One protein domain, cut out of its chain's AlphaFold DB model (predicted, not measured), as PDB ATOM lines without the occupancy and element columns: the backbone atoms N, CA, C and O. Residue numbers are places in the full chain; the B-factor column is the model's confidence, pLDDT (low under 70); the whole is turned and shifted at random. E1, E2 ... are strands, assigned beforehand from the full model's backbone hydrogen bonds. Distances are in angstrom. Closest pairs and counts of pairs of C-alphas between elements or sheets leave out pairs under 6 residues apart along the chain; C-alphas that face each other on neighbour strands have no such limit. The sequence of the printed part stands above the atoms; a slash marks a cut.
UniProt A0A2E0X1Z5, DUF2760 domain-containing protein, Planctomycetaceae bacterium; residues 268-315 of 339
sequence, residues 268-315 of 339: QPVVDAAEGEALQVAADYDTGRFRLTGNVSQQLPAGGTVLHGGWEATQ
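Overview. This is residues 268 to 315 of the 339 residues of the protein "DUF2760 domain-containing protein" of Planctomycetaceae bacterium (UniProt A0A2E0X1Z5). There is little regular structure here: a short two-strand hairpin, E1 and E2, whose strands are joined at one end by a wide loop, residues 282 to 301, while at the other end the stretches to Gln 268 and Gln 315 run off to the same end of the whole. The printed part has 48 residues with no named helix and two antiparallel strands, E1 then E2; it is all strand by class, with 8 residues in named elements. It is compact, with a radius of gyration of the C-alphas of 11.0 A, yet elongated, spanning 35 by 21 by 14 A.

Arrangement. Look at E1, residues 278 to 281, and E2, residues 302 to 305: they form an antiparallel hairpin at 141 degrees. C-alphas 280 and 303 face each other at 4.4 A. N 279 and O 304, 2.8 A apart, are within hydrogen-bond range.

Along the chain. Find C-alpha 278 at (138.949, 136.437, 142.060); E1 runs 9.8 A from there. E2 runs 10.2 A to C-alpha 305 at (135.725, 139.412, 143.015).

Size, cuts and confidence. The C-alphas of Ser 297 and Gln 315 are the two farthest apart, at 35.4 A. The link from E1 to E2 is long, 20 residues. The printed part has no cut, and no printed residue is under 70 in pLDDT.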
ATOM      1  N   GLN A 268     127.291 126.639 155.497       95.25
ATOM      2  CA  GLN A 268     128.575 126.696 154.796       95.25
ATOM      3  C   GLN A 268     128.551 127.799 153.729       95.25
ATOM      4  O   GLN A 268     127.465 128.208 153.320       95.25
ATOM      5  N   PRO A 269     129.703 128.317 153.277       95.00
ATOM      6  CA  PRO A 269     129.721 129.255 152.161       95.00
ATOM      7  C   PRO A 269     129.253 128.572 150.866       95.00
ATOM      8  O   PRO A 269     129.529 127.397 150.638       95.00
ATOM      9  N   VAL A 270     128.558 129.322 150.007       95.12
ATOM     10  CA  VAL A 270     128.084 128.844 148.688       95.12
ATOM     11  C   VAL A 270     129.265 128.626 147.735       95.12
ATOM     12  O   VAL A 270     129.198 127.790 146.832       95.12
ATOM     13  N   VAL A 271     130.335 129.403 147.926       92.56
ATOM     14  CA  VAL A 271     131.564 129.377 147.130       92.56
ATOM     15  C   VAL A 271     132.764 129.201 148.053       92.56
ATOM     16  O   VAL A 271     132.916 129.941 149.020       92.56
ATOM     17  N   ASP A 272     133.647 128.264 147.714       88.81
ATOM     18  CA  ASP A 272     134.914 128.016 148.416       88.81
ATOM     19  C   ASP A 272     136.023 128.962 147.914       88.81
ATOM     20  O   ASP A 272     137.052 128.540 147.393       88.81
ATOM     21  N   ALA A 273     135.749 130.265 147.972       90.69
ATOM     22  CA  ALA A 273     136.686 131.340 147.662       90.69
ATOM     23  C   ALA A 273     136.549 132.417 148.740       90.69
ATOM     24  O   ALA A 273     135.432 132.745 149.158       90.69
ATOM     25  N   ALA A 274     137.673 132.944 149.215       92.12
ATOM     26  CA  ALA A 274     137.656 133.935 150.281       92.12
ATOM     27  C   ALA A 274     137.110 135.283 149.785       92.12
ATOM     28  O   ALA A 274     137.168 135.616 148.599       92.12
ATOM     29  N   GLU A 275     136.593 136.092 150.708       92.81
ATOM     30  CA  GLU A 275     136.211 137.467 150.388       92.81
ATOM     31  C   GLU A 275     137.433 138.245 149.874       92.81
ATOM     32  O   GLU A 275     138.506 138.226 150.478       92.81
ATOM     33  N   GLY A 276     137.277 138.910 148.732       93.00
ATOM     34  CA  GLY A 276     138.351 139.588 148.010       93.00
ATOM     35  C   GLY A 276     139.067 138.730 146.961       93.00
ATOM     36  O   GLY A 276     139.856 139.278 146.189       93.00
ATOM     37  N   GLU A 277     138.796 137.425 146.866       94.31
ATOM     38  CA  GLU A 277     139.402 136.574 145.837       94.31
ATOM     39  C   GLU A 277     138.700 136.687 144.482       94.31
ATOM     40  O   GLU A 277     137.502 136.967 144.379       94.31
ATOM     41  N   ALA A 278     139.472 136.463 143.416       92.69
ATOM     42  CA  ALA A 278     138.949 136.437 142.060       92.69
ATOM     43  C   ALA A 278     138.150 135.149 141.811       92.69
ATOM     44  O   ALA A 278     138.635 134.047 142.058       92.69
ATOM     45  N   LEU A 279     136.952 135.290 141.250       92.25
ATOM     46  CA  LEU A 279     136.069 134.191 140.877       92.25
ATOM     47  C   LEU A 279     135.602 134.378 139.434       92.25
ATOM     48  O   LEU A 279     135.190 135.466 139.040       92.25
ATOM     49  N   GLN A 280     135.640 133.309 138.645       91.38
ATOM     50  CA  GLN A 280     135.034 133.298 137.316       91.38
ATOM     51  C   GLN A 280     133.562 132.911 137.423       91.38
ATOM     52  O   GLN A 280     133.232 131.848 137.946       91.38
ATOM     53  N   VAL A 281     132.683 133.764 136.903       90.44
ATOM     54  CA  VAL A 281     131.248 133.495 136.827       90.44
ATOM     55  C   VAL A 281     130.939 132.911 135.454       90.44
ATOM     56  O   VAL A 281     131.234 133.523 134.425       90.44
ATOM     57  N   ALA A 282     130.350 131.717 135.439       89.81
ATOM     58  CA  ALA A 282     129.954 131.037 134.210       89.81
ATOM     59  C   ALA A 282     128.807 131.769 133.487       89.81
ATOM     60  O   ALA A 282     128.055 132.535 134.089       89.81
ATOM     61  N   ALA A 283     128.654 131.522 132.183       87.94
ATOM     62  CA  ALA A 283     127.584 132.126 131.384       87.94
ATOM     63  C   ALA A 283     126.176 131.650 131.756       87.94
ATOM     64  O   ALA A 283     125.209 132.380 131.555       87.94
ATOM     65  N   ASP A 284     126.074 130.460 132.330       88.75
ATOM     66  CA  ASP A 284     124.855 129.779 132.753       88.75
ATOM     67  C   ASP A 284     124.693 129.755 134.283       88.75
ATOM     68  O   ASP A 284     124.085 128.839 134.833       88.75
ATOM     69  N   TYR A 285     125.252 130.745 134.988       91.00
ATOM     70  CA  TYR A 285     125.184 130.790 136.450       91.00
ATOM     71  C   TYR A 285     123.737 130.862 136.981       91.00
ATOM     72  O   TYR A 285     122.847 131.454 136.370       91.00
ATOM     73  N   ASP A 286     123.520 130.295 138.169       91.31
ATOM     74  CA  ASP A 286     122.230 130.322 138.863       91.31
ATOM     75  C   ASP A 286     122.047 131.638 139.644       91.31
ATOM     76  O   ASP A 286     122.815 131.944 140.562       91.31
ATOM     77  N   THR A 287     120.999 132.396 139.315       91.62
ATOM     78  CA  THR A 287     120.645 133.664 139.976       91.62
ATOM     79  C   THR A 287     120.171 133.485 141.420       91.62
ATOM     80  O   THR A 287     120.189 134.445 142.191       91.62
ATOM     81  N   GLY A 288     119.781 132.267 141.810       91.94
ATOM     82  CA  GLY A 288     119.496 131.900 143.195       91.94
ATOM     83  C   GLY A 288     120.755 131.693 144.043       91.94
ATOM     84  O   GLY A 288     120.696 131.866 145.258       91.94
ATOM     85  N   ARG A 289     121.897 131.361 143.423       92.88
ATOM     86  CA  ARG A 289     123.180 131.126 144.116       92.88
ATOM     87  C   ARG A 289     124.120 132.324 144.055       92.88
ATOM     88  O   ARG A 289     124.870 132.554 144.999       92.88
ATOM     89  N   PHE A 290     124.079 133.092 142.970       92.50
ATOM     90  CA  PHE A 290     124.955 134.241 142.774       92.50
ATOM     91  C   PHE A 290     124.149 135.510 142.532       92.50
ATOM     92  O   PHE A 290     123.305 135.584 141.640       92.50
ATOM     93  N   ARG A 291     124.485 136.555 143.287       92.00
ATOM     94  CA  ARG A 291     124.048 137.922 143.018       92.00
ATOM     95  C   ARG A 291     125.229 138.704 142.459       92.00
ATOM     96  O   ARG A 291     126.174 138.995 143.184       92.00
ATOM     97  N   LEU A 292     125.157 139.057 141.179       92.00
ATOM     98  CA  LEU A 292     126.159 139.907 140.541       92.00
ATOM     99  C   LEU A 292     125.900 141.379 140.883       92.00
ATOM    100  O   LEU A 292     124.764 141.850 140.836       92.00
ATOM    101  N   THR A 293     126.961 142.110 141.214       89.88
ATOM    102  CA  THR A 293     126.923 143.546 141.527       89.88
ATOM    103  C   THR A 293     128.012 144.284 140.751       89.88
ATOM    104  O   THR A 293     129.068 143.713 140.487       89.88
ATOM    105  N   GLY A 294     127.789 145.558 140.414       87.00
ATOM    106  CA  GLY A 294     128.739 146.370 139.642       87.00
ATOM    107  C   GLY A 294     128.409 146.398 138.148       87.00
ATOM    108  O   GLY A 294     127.248 146.566 137.777       87.00
ATOM    109  N   ASN A 295     129.417 146.265 137.280       81.69
ATOM    110  CA  ASN A 295     129.213 146.297 135.830       81.69
ATOM    111  C   ASN A 295     128.701 144.947 135.297       81.69
ATOM    112  O   ASN A 295     129.455 144.147 134.749       81.69
ATOM    113  N   VAL A 296     127.395 144.718 135.436       79.50
ATOM    114  CA  VAL A 296     126.713 143.483 135.006       79.50
ATOM    115  C   VAL A 296     126.428 143.454 133.494       79.50
ATOM    116  O   VAL A 296     125.806 142.522 132.999       79.50
ATOM    117  N   SER A 297     126.865 144.473 132.741       75.69
ATOM    118  CA  SER A 297     126.667 144.543 131.284       75.69
ATOM    119  C   SER A 297     127.710 143.759 130.479       75.69
ATOM    120  O   SER A 297     127.612 143.682 129.256       75.69
ATOM    121  N   GLN A 298     128.713 143.174 131.144       75.00
ATOM    122  CA  GLN A 298     129.739 142.383 130.473       75.00
ATOM    123  C   GLN A 298     129.193 141.040 129.980       75.00
ATOM    124  O   GLN A 298     128.406 140.380 130.660       75.00
ATOM    125  N   GLN A 299     129.653 140.619 128.800       79.19
ATOM    126  CA  GLN A 299     129.386 139.280 128.288       79.19
ATOM    127  C   GLN A 299     129.992 138.238 129.235       79.19
ATOM    128  O   GLN A 299     131.169 138.320 129.581       79.19
ATOM    129  N   LEU A 300     129.199 137.243 129.619       84.69
ATOM    130  CA  LEU A 300     129.684 136.107 130.391       84.69
ATOM    131  C   LEU A 300     130.357 135.066 129.474       84.69
ATOM    132  O   LEU A 300     129.975 134.955 128.304       84.69
ATOM    133  N   PRO A 301     131.293 134.246 129.984       84.62
ATOM    134  CA  PRO A 301     131.808 134.213 131.355       84.62
ATOM    135  C   PRO A 301     132.662 135.441 131.690       84.62
ATOM    136  O   PRO A 301     133.458 135.891 130.867       84.62
ATOM    137  N   ALA A 302     132.491 135.972 132.899       85.38
ATOM    138  CA  ALA A 302     133.189 137.170 133.353       85.38
ATOM    139  C   ALA A 302     133.888 136.919 134.691       85.38
ATOM    140  O   ALA A 302     133.362 136.237 135.574       85.38
ATOM    141  N   GLY A 303     135.075 137.506 134.840       87.88
ATOM    142  CA  GLY A 303     135.803 137.509 136.102       87.88
ATOM    143  C   GLY A 303     135.231 138.559 137.048       87.88
ATOM    144  O   GLY A 303     135.000 139.700 136.650       87.88
ATOM    145  N   GLY A 304     135.028 138.178 138.302       90.62
ATOM    146  CA  GLY A 304     134.615 139.057 139.385       90.62
ATOM    147  C   GLY A 304     135.449 138.829 140.639       90.62
ATOM    148  O   GLY A 304     136.357 137.998 140.663       90.62
ATOM    149  N   THR A 305     135.121 139.566 141.692       93.25
ATOM    150  CA  THR A 305     135.725 139.412 143.015       93.25
ATOM    151  C   THR A 305     134.631 139.038 144.003       93.25
ATOM    152  O   THR A 305     133.563 139.653 143.998       93.25
ATOM    153  N   VAL A 306     134.868 138.020 144.829       94.94
ATOM    154  CA  VAL A 306     133.900 137.572 145.835       94.94
ATOM    155  C   VAL A 306     133.773 138.647 146.906       94.94
ATOM    156  O   VAL A 306     134.727 138.923 147.623       94.94
ATOM    157  N   LEU A 307     132.597 139.265 147.018       93.75
ATOM    158  CA  LEU A 307     132.320 140.236 148.084       93.75
ATOM    159  C   LEU A 307     131.856 139.557 149.374       93.75
ATOM    160  O   LEU A 307     132.173 140.025 150.456       93.75
ATOM    161  N   HIS A 308     131.089 138.475 149.243       94.56
ATOM    162  CA  HIS A 308     130.595 137.658 150.345       94.56
ATOM    163  C   HIS A 308     130.337 136.245 149.809       94.56
ATOM    164  O   HIS A 308     129.663 136.091 148.787       94.56
ATOM    165  N   GLY A 309     130.848 135.215 150.489       92.94
ATOM    166  CA  GLY A 309     130.774 133.812 150.037       92.94
ATOM    167  C   GLY A 309     129.365 133.204 150.037       92.94
ATOM    168  O   GLY A 309     129.164 132.091 149.555       92.94
ATOM    169  N   GLY A 310     128.381 133.929 150.570       94.38
ATOM    170  CA  GLY A 310     127.006 133.458 150.730       94.38
ATOM    171  C   GLY A 310     126.867 132.459 151.877       94.38
ATOM    172  O   GLY A 310     127.834 132.150 152.565       94.38
ATOM    173  N   TRP A 311     125.649 131.958 152.077       95.62
ATOM    174  CA  TRP A 311     125.367 130.885 153.028       95.62
ATOM    175  C   TRP A 311     124.473 129.832 152.374       95.62
ATOM    176  O   TRP A 311     123.412 130.153 151.845       95.62
ATOM    177  N   GLU A 312     124.899 128.580 152.437       96.12
ATOM    178  CA  GLU A 312     124.181 127.389 152.009       96.12
ATOM    179  C   GLU A 312     123.941 126.497 153.229       96.12
ATOM    180  O   GLU A 312     124.857 126.201 154.000       96.12
ATOM    181  N   ALA A 313     122.691 126.086 153.427       97.06
ATOM    182  CA  ALA A 313     122.348 125.099 154.439       97.06
ATOM    183  C   ALA A 313     122.627 123.700 153.883       97.06
ATOM    184  O   ALA A 313     122.069 123.315 152.857       97.06
ATOM    185  N   THR A 314     123.475 122.933 154.567       96.81
ATOM    186  CA  THR A 314     123.780 121.545 154.174       96.81
ATOM    187  C   THR A 314     122.787 120.542 154.758       96.81
ATOM    188  O   THR A 314     122.685 119.413 154.282       96.81
ATOM    189  N   GLN A 315     122.016 120.968 155.760       96.12
ATOM    190  CA  GLN A 315     120.910 120.220 156.344       96.12
ATOM    191  C   GLN A 315     119.769 121.167 156.741       96.12
ATOM    192  O   GLN A 315     119.935 122.385 156.757       96.12
TER     193      GLN A 315